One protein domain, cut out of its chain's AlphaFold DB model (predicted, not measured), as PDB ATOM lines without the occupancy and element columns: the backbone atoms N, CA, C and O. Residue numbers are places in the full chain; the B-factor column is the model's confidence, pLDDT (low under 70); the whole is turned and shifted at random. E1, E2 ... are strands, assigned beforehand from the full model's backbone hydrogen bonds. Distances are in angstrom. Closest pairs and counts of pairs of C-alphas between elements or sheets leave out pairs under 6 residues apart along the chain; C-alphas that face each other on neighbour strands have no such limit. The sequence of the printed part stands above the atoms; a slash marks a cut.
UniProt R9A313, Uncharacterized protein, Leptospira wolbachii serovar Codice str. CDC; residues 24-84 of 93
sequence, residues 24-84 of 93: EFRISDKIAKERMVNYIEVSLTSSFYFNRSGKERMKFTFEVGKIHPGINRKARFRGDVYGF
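Overview. This is residues 24 to 84 of the 93 residues of an uncharacterized protein of Leptospira wolbachii serovar Codice str. CDC (UniProt R9A313). Picture a long, twisted ribbon made by E2 and E3, with E1 beside the first part of E2. At one end of the ribbon the tip of the E1 and E2 hairpin turns off to one side, and the small E4 and E5 hairpin turns off to the other, much like the crossbar of a T. The printed part has 61 residues with five named strands, E1 to E5 along the chain, and no named helix; it is all strand, with antiparallel sheets E1 - E2 - E3 and E4 - E5. It is extended, with a radius of gyration of the C-alphas of 17.4 A, and flat, spanning 51 by 31 by 13 A.

Arrangement. Start at E1, residues 24 to 32, which bends by 86 degrees at residue 29. It forms an antiparallel hairpin with E2, residues 35 to 50, where N 27 and O 40 are 2.9 A apart, within hydrogen-bond range. E2 bends by 84 degrees at residue 38. It forms the next hairpin with E3, residues 56 to 68; look for N 49 and O 57 within hydrogen-bond range at 2.8 A. E1, E2 and E3 are a meander, each strand the antiparallel neighbour of the one before. E3 runs on into E4, residues 71 to 76, at 72 degrees, and the two meet only through their link. E4 and E5, residues 82 to 84, form a hairpin, with N 72 and O 83 within hydrogen-bond range at 2.9 A. E4 is apart from E1 and E2.

Along the chain. Find C-alpha 24 at (329.098, 348.935, 219.598), where E1 begins its 21.0 A. E2 covers 42.7 A to C-alpha 50 at (329.571, 361.535, 197.088), and E3 returns over 37.4 A. E4 measures 9.9 A; E5, 6.8 A, ends at C-alpha 84, (340.155, 332.278, 223.494).

Size, cuts and confidence. The two C-alphas farthest apart, those of Lys 33 and Ser 53, are 54.6 A from each other. The printed part has no cut, and its four links between strands are tight. The model's confidence is low at Phe 77, with pLDDT under 70.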
ATOM      1  N   GLU A  24     328.066 349.710 218.909       84.00
ATOM      2  CA  GLU A  24     329.098 348.935 219.598       84.00
ATOM      3  C   GLU A  24     328.469 347.797 220.396       84.00
ATOM      4  O   GLU A  24     327.512 347.987 221.147       84.00
ATOM      5  N   PHE A  25     329.002 346.590 220.230       84.56
ATOM      6  CA  PHE A  25     328.502 345.407 220.914       84.56
ATOM      7  C   PHE A  25     329.642 344.466 221.294       84.56
ATOM      8  O   PHE A  25     330.704 344.426 220.672       84.56
ATOM      9  N   ARG A  26     329.410 343.686 222.353       86.25
ATOM     10  CA  ARG A  26     330.290 342.591 222.765       86.25
ATOM     11  C   ARG A  26     329.606 341.263 222.508       86.25
ATOM     12  O   ARG A  26     328.523 341.008 223.028       86.25
ATOM     13  N   ILE A  27     330.269 340.400 221.748       85.38
ATOM     14  CA  ILE A  27     329.826 339.024 221.519       85.38
ATOM     15  C   ILE A  27     330.599 338.119 222.471       85.38
ATOM     16  O   ILE A  27     331.827 338.102 222.445       85.38
ATOM     17  N   SER A  28     329.887 337.368 223.307       83.50
ATOM     18  CA  SER A  28     330.466 336.482 224.316       83.50
ATOM     19  C   SER A  28     329.837 335.096 224.229       83.50
ATOM     20  O   SER A  28     328.618 334.978 224.112       83.50
ATOM     21  N   ASP A  29     330.659 334.049 224.316       74.62
ATOM     22  CA  ASP A  29     330.198 332.660 224.443       74.62
ATOM     23  C   ASP A  29     329.930 332.262 225.906       74.62
ATOM     24  O   ASP A  29     329.264 331.259 226.172       74.62
ATOM     25  N   LYS A  30     330.430 333.051 226.870       77.94
ATOM     26  CA  LYS A  30     330.412 332.724 228.296       77.94
ATOM     27  C   LYS A  30     330.278 333.961 229.182       77.94
ATOM     28  O   LYS A  30     331.214 334.748 229.349       77.94
ATOM     29  N   ILE A  31     329.139 334.047 229.868       77.06
ATOM     30  CA  ILE A  31     328.863 335.030 230.920       77.06
ATOM     31  C   ILE A  31     328.875 334.309 232.274       77.06
ATOM     32  O   ILE A  31     328.214 333.286 232.440       77.06
ATOM     33  N   ALA A  32     329.619 334.830 233.250       80.56
ATOM     34  CA  ALA A  32     329.658 334.316 234.618       80.56
ATOM     35  C   ALA A  32     329.467 335.465 235.614       80.56
ATOM     36  O   ALA A  32     330.202 336.448 235.564       80.56
ATOM     37  N   LYS A  33     328.501 335.335 236.536       82.12
ATOM     38  CA  LYS A  33     328.181 336.368 237.546       82.12
ATOM     39  C   LYS A  33     328.012 337.771 236.926       82.12
ATOM     40  O   LYS A  33     328.652 338.716 237.378       82.12
ATOM     41  N   GLU A  34     327.227 337.873 235.851       74.94
ATOM     42  CA  GLU A  34     326.979 339.127 235.104       74.94
ATOM     43  C   GLU A  34     328.222 339.760 234.453       74.94
ATOM     44  O   GLU A  34     328.201 340.909 234.016       74.94
ATOM     45  N   ARG A  35     329.328 339.014 234.354       77.56
ATOM     46  CA  ARG A  35     330.545 339.448 233.662       77.56
ATOM     47  C   ARG A  35     330.805 338.557 232.459       77.56
ATOM     48  O   ARG A  35     330.824 337.332 232.576       77.56
ATOM     49  N   MET A  36     331.034 339.175 231.304       81.62
ATOM     50  CA  MET A  36     331.537 338.467 230.128       81.62
ATOM     51  C   MET A  36     332.971 338.010 230.408       81.62
ATOM     52  O   MET A  36     333.837 338.837 230.689       81.62
ATOM     53  N   VAL A  37     333.209 336.696 230.375       83.31
ATOM     54  CA  VAL A  37     334.533 336.111 230.660       83.31
ATOM     55  C   VAL A  37     335.409 336.161 229.411       83.31
ATOM     56  O   VAL A  37     336.549 336.609 229.473       83.31
ATOM     57  N   ASN A  38     334.837 335.761 228.277       86.31
ATOM     58  CA  ASN A  38     335.448 335.861 226.957       86.31
ATOM     59  C   ASN A  38     334.550 336.726 226.089       86.31
ATOM     60  O   ASN A  38     333.333 336.530 226.101       86.31
ATOM     61  N   TYR A  39     335.109 337.666 225.338       87.88
ATOM     62  CA  TYR A  39     334.304 338.478 224.432       87.88
ATOM     63  C   TYR A  39     335.107 339.038 223.264       87.88
ATOM     64  O   TYR A  39     336.328 339.191 223.333       87.88
ATOM     65  N   ILE A  40     334.378 339.373 222.205       89.31
ATOM     66  CA  ILE A  40     334.848 340.138 221.055       89.31
ATOM     67  C   ILE A  40     334.067 341.450 221.039       89.31
ATOM     68  O   ILE A  40     332.840 341.432 220.962       89.31
ATOM     69  N   GLU A  41     334.769 342.572 221.136       91.25
ATOM     70  CA  GLU A  41     334.226 343.903 220.870       91.25
ATOM     71  C   GLU A  41     334.166 344.130 219.367       91.25
ATOM     72  O   GLU A  41     335.156 343.935 218.655       91.25
ATOM     73  N   VAL A  42     333.001 344.553 218.902       90.06
ATOM     74  CA  VAL A  42     332.737 344.835 217.500       90.06
ATOM     75  C   VAL A  42     331.971 346.143 217.375       90.06
ATOM     76  O   VAL A  42     331.121 346.464 218.207       90.06
ATOM     77  N   SER A  43     332.293 346.895 216.331       88.62
ATOM     78  CA  SER A  43     331.666 348.173 216.016       88.62
ATOM     79  C   SER A  43     331.151 348.153 214.585       88.62
ATOM     80  O   SER A  43     331.828 347.681 213.667       88.62
ATOM     81  N   LEU A  44     329.932 348.651 214.392       86.12
ATOM     82  CA  LEU A  44     329.330 348.853 213.083       86.12
ATOM     83  C   LEU A  44     329.114 350.346 212.858       86.12
ATOM     84  O   LEU A  44     328.357 350.995 213.579       86.12
ATOM     85  N   THR A  45     329.742 350.879 211.814       84.25
ATOM     86  CA  THR A  45     329.564 352.269 211.384       84.25
ATOM     87  C   THR A  45     329.059 352.329 209.951       84.25
ATOM     88  O   THR A  45     329.430 351.517 209.099       84.25
ATOM     89  N   SER A  46     328.218 353.318 209.662       80.81
ATOM     90  CA  SER A  46     327.819 353.685 208.306       80.81
ATOM     91  C   SER A  46     328.408 355.049 207.954       80.81
ATOM     92  O   SER A  46     328.537 355.940 208.791       80.81
ATOM     93  N   SER A  47     328.812 355.219 206.700       80.62
ATOM     94  CA  SER A  47     329.263 356.512 206.182       80.62
ATOM     95  C   SER A  47     328.810 356.694 204.742       80.62
ATOM     96  O   SER A  47     328.768 355.736 203.967       80.62
ATOM     97  N   PHE A  48     328.459 357.930 204.398       80.62
ATOM     98  CA  PHE A  48     327.988 358.313 203.074       80.62
ATOM     99  C   PHE A  48     329.045 359.160 202.375       80.62
ATOM    100  O   PHE A  48     329.616 360.075 202.970       80.62
ATOM    101  N   TYR A  49     329.301 358.867 201.104       78.69
ATOM    102  CA  TYR A  49     330.219 359.638 200.274       78.69
ATOM    103  C   TYR A  49     329.585 359.948 198.935       78.69
ATOM    104  O   TYR A  49     329.003 359.078 198.286       78.69
ATOM    105  N   PHE A  50     329.816 361.165 198.469       81.56
ATOM    106  CA  PHE A  50     329.571 361.535 197.088       81.56
ATOM    107  C   PHE A  50     330.870 361.367 196.310       81.56
ATOM    108  O   PHE A  50     331.913 361.906 196.686       81.56
ATOM    109  N   ASN A  51     330.835 360.602 195.223       79.19
ATOM    110  CA  ASN A  51     331.963 360.590 194.299       79.19
ATOM    111  C   ASN A  51     331.961 361.875 193.439       79.19
ATOM    112  O   ASN A  51     330.987 362.627 193.407       79.19
ATOM    113  N   ARG A  52     333.037 362.114 192.676       82.06
ATOM    114  CA  ARG A  52     333.151 363.296 191.794       82.06
ATOM    115  C   ARG A  52     332.070 363.383 190.702       82.06
ATOM    116  O   ARG A  52     331.940 364.429 190.082       82.06
ATOM    117  N   SER A  53     331.311 362.311 190.463       84.94
ATOM    118  CA  SER A  53     330.184 362.288 189.524       84.94
ATOM    119  C   SER A  53     328.828 362.514 190.209       84.94
ATOM    120  O   SER A  53     327.801 362.218 189.608       84.94
ATOM    121  N   GLY A  54     328.808 362.947 191.477       80.75
ATOM    122  CA  GLY A  54     327.582 363.203 192.238       80.75
ATOM    123  C   GLY A  54     326.814 361.944 192.656       80.75
ATOM    124  O   GLY A  54     325.696 362.045 193.147       80.75
ATOM    125  N   LYS A  55     327.390 360.749 192.471       83.06
ATOM    126  CA  LYS A  55     326.761 359.492 192.875       83.06
ATOM    127  C   LYS A  55     327.011 359.255 194.360       83.06
ATOM    128  O   LYS A  55     328.164 359.143 194.785       83.06
ATOM    129  N   GLU A  56     325.924 359.137 195.106       81.25
ATOM    130  CA  GLU A  56     325.934 358.740 196.508       81.25
ATOM    131  C   GLU A  56     326.360 357.274 196.649       81.25
ATOM    132  O   GLU A  56     325.960 356.395 195.875       81.25
ATOM    133  N   ARG A  57     327.212 357.007 197.634       81.12
ATOM    134  CA  ARG A  57     327.592 355.666 198.064       81.12
ATOM    135  C   ARG A  57     327.529 355.594 199.577       81.12
ATOM    136  O   ARG A  57     328.127 356.425 200.250       81.12
ATOM    137  N   MET A  58     326.885 354.553 200.084       82.75
ATOM    138  CA  MET A  58     326.953 354.180 201.489       82.75
ATOM    139  C   MET A  58     328.014 353.090 201.669       82.75
ATOM    140  O   MET A  58     328.071 352.137 200.888       82.75
ATOM    141  N   LYS A  59     328.850 353.216 202.698       82.38
ATOM    142  CA  LYS A  59     329.761 352.164 203.158       82.38
ATOM    143  C   LYS A  59     329.425 351.802 204.587       82.38
ATOM    144  O   LYS A  59     329.379 352.664 205.463       82.38
ATOM    145  N   PHE A  60     329.288 350.505 204.796       83.69
ATOM    146  CA  PHE A  60     329.277 349.898 206.112       83.69
ATOM    147  C   PHE A  60     330.694 349.457 206.459       83.69
ATOM    148  O   PHE A  60     331.351 348.791 205.655       83.69
ATOM    149  N   THR A  61     331.166 349.840 207.636       85.06
ATOM    150  CA  THR A  61     332.438 349.375 208.183       85.06
ATOM    151  C   THR A  61     332.135 348.552 209.423       85.06
ATOM    152  O   THR A  61     331.535 349.048 210.372       85.06
ATOM    153  N   PHE A  62     332.528 347.283 209.373       87.06
ATOM    154  CA  PHE A  62     332.528 346.381 210.514       87.06
ATOM    155  C   PHE A  62     333.954 346.310 211.052       87.06
ATOM    156  O   PHE A  62     334.871 345.947 210.311       87.06
ATOM    157  N   GLU A  63     334.139 346.673 212.313       90.25
ATOM    158  CA  GLU A  63     335.434 346.696 212.981       90.25
ATOM    159  C   GLU A  63     335.443 345.715 214.152       90.25
ATOM    160  O   GLU A  63     334.488 345.644 214.921       90.25
ATOM    161  N   VAL A  64     336.537 344.963 214.287       89.88
ATOM    162  CA  VAL A  64     336.823 344.151 215.473       89.88
ATOM    163  C   VAL A  64     337.801 344.944 216.333       89.88
ATOM    164  O   VAL A  64     338.945 345.134 215.924       89.88
ATOM    165  N   GLY A  65     337.354 345.403 217.502       89.62
ATOM    166  CA  GLY A  65     338.159 346.239 218.393       89.62
ATOM    167  C   GLY A  65     339.083 345.411 219.283       89.62
ATOM    168  O   GLY A  65     340.306 345.436 219.150       89.62
ATOM    169  N   LYS A  66     338.496 344.633 220.197       89.62
ATOM    170  CA  LYS A  66     339.227 343.857 221.205       89.62
ATOM    171  C   LYS A  66     338.726 342.430 221.276       89.62
ATOM    172  O   LYS A  66     337.528 342.178 221.318       89.62
ATOM    173  N   ILE A  67     339.663 341.498 221.400       88.69
ATOM    174  CA  ILE A  67     339.376 340.106 221.735       88.69
ATOM    175  C   ILE A  67     339.951 339.855 223.120       88.69
ATOM    176  O   ILE A  67     341.157 339.982 223.325       88.69
ATOM    177  N   HIS A  68     339.093 339.542 224.085       87.69
ATOM    178  CA  HIS A  68     339.490 339.300 225.467       87.69
ATOM    179  C   HIS A  68     339.270 337.830 225.849       87.69
ATOM    180  O   HIS A  68     338.186 337.306 225.584       87.69
ATOM    181  N   PRO A  69     340.257 337.165 226.483       85.69
ATOM    182  CA  PRO A  69     341.585 337.670 226.874       85.69
ATOM    183  C   PRO A  69     342.601 337.782 225.724       85.69
ATOM    184  O   PRO A  69     343.684 338.324 225.924       85.69
ATOM    185  N   GLY A  70     342.258 337.266 224.548       86.62
ATOM    186  CA  GLY A  70     343.112 337.189 223.369       86.62
ATOM    187  C   GLY A  70     342.751 335.956 222.545       86.62
ATOM    188  O   GLY A  70     341.863 335.190 222.931       86.62
ATOM    189  N   ILE A  71     343.441 335.763 221.423       84.19
ATOM    190  CA  ILE A  71     343.353 334.539 220.624       84.19
ATOM    191  C   ILE A  71     344.579 333.680 220.925       84.19
ATOM    192  O   ILE A  71     345.705 334.117 220.687       84.19
ATOM    193  N   ASN A  72     344.365 332.436 221.347       84.19
ATOM    194  CA  ASN A  72     345.435 331.456 221.438       84.19
ATOM    195  C   ASN A  72     345.636 330.799 220.065       84.19
ATOM    196  O   ASN A  72     344.900 329.890 219.676       84.19
ATOM    197  N   ARG A  73     346.652 331.255 219.325       79.69
ATOM    198  CA  ARG A  73     346.959 330.733 217.983       79.69
ATOM    199  C   ARG A  73     347.531 329.314 217.999       79.69
ATOM    200  O   ARG A  73     347.447 328.619 216.989       79.69
ATOM    201  N   LYS A  74     348.086 328.879 219.135       78.69
ATOM    202  CA  LYS A  74     348.653 327.533 219.325       78.69
ATOM    203  C   LYS A  74     347.558 326.492 219.574       78.69
ATOM    204  O   LYS A  74     347.676 325.356 219.127       78.69
ATOM    205  N   ALA A  75     346.463 326.888 220.226       72.75
ATOM    206  CA  ALA A  75     345.285 326.052 220.452       72.75
ATOM    207  C   ALA A  75     344.327 326.090 219.244       72.75
ATOM    208  O   ALA A  75     343.202 326.594 219.321       72.75
ATOM    209  N   ARG A  76     344.790 325.568 218.103       70.38
ATOM    210  CA  ARG A  76     343.970 325.408 216.895       70.38
ATOM    211  C   ARG A  76     343.110 324.154 217.039       70.38
ATOM    212  O   ARG A  76     343.641 323.053 217.135       70.38
ATOM    213  N   PHE A  77     341.788 324.312 217.045       67.88
ATOM    214  CA  PHE A  77     340.881 323.170 217.205       67.88
ATOM    215  C   PHE A  77     340.746 322.382 215.897       67.88
ATOM    216  O   PHE A  77     341.158 321.226 215.824       67.88
ATOM    217  N   ARG A  78     340.179 323.003 214.854       70.00
ATOM    218  CA  ARG A  78     340.037 322.461 213.488       70.00
ATOM    219  C   ARG A  78     339.854 323.610 212.498       70.00
ATOM    220  O   ARG A  78     339.060 324.508 212.759       70.00
ATOM    221  N   GLY A  79     340.535 323.563 211.351       70.81
ATOM    222  CA  GLY A  79     340.498 324.668 210.381       70.81
ATOM    223  C   GLY A  79     340.942 325.986 211.022       70.81
ATOM    224  O   GLY A  79     341.728 325.969 211.961       70.81
ATOM    225  N   ASP A  80     340.434 327.129 210.573       73.06
ATOM    226  CA  ASP A  80     340.840 328.454 211.084       73.06
ATOM    227  C   ASP A  80     340.109 328.883 212.369       73.06
ATOM    228  O   ASP A  80     339.931 330.070 212.636       73.06
ATOM    229  N   VAL A  81     339.691 327.907 213.184       77.62
ATOM    230  CA  VAL A  81     339.071 328.136 214.494       77.62
ATOM    231  C   VAL A  81     340.141 328.126 215.580       77.62
ATOM    232  O   VAL A  81     340.800 327.108 215.824       77.62
ATOM    233  N   TYR A  82     340.263 329.259 216.265       77.88
ATOM    234  CA  TYR A  82     341.191 329.469 217.370       77.88
ATOM    235  C   TYR A  82     340.434 329.657 218.682       77.88
ATOM    236  O   TYR A  82     339.360 330.260 218.708       77.88
ATOM    237  N   GLY A  83     340.995 329.140 219.773       76.56
ATOM    238  CA  GLY A  83     340.441 329.340 221.110       76.56
ATOM    239  C   GLY A  83     340.701 330.734 221.675       76.56
ATOM    240  O   GLY A  83     341.694 331.383 221.337       76.56
ATOM    241  N   PHE A  84     339.844 331.163 222.602       80.88
ATOM    242  CA  PHE A  84     340.155 332.278 223.494       80.88
ATOM    243  C   PHE A  84     341.291 331.889 224.444       80.88
ATOM    244  O   PHE A  84     341.307 330.783 224.985       80.88
TER     245      PHE A  84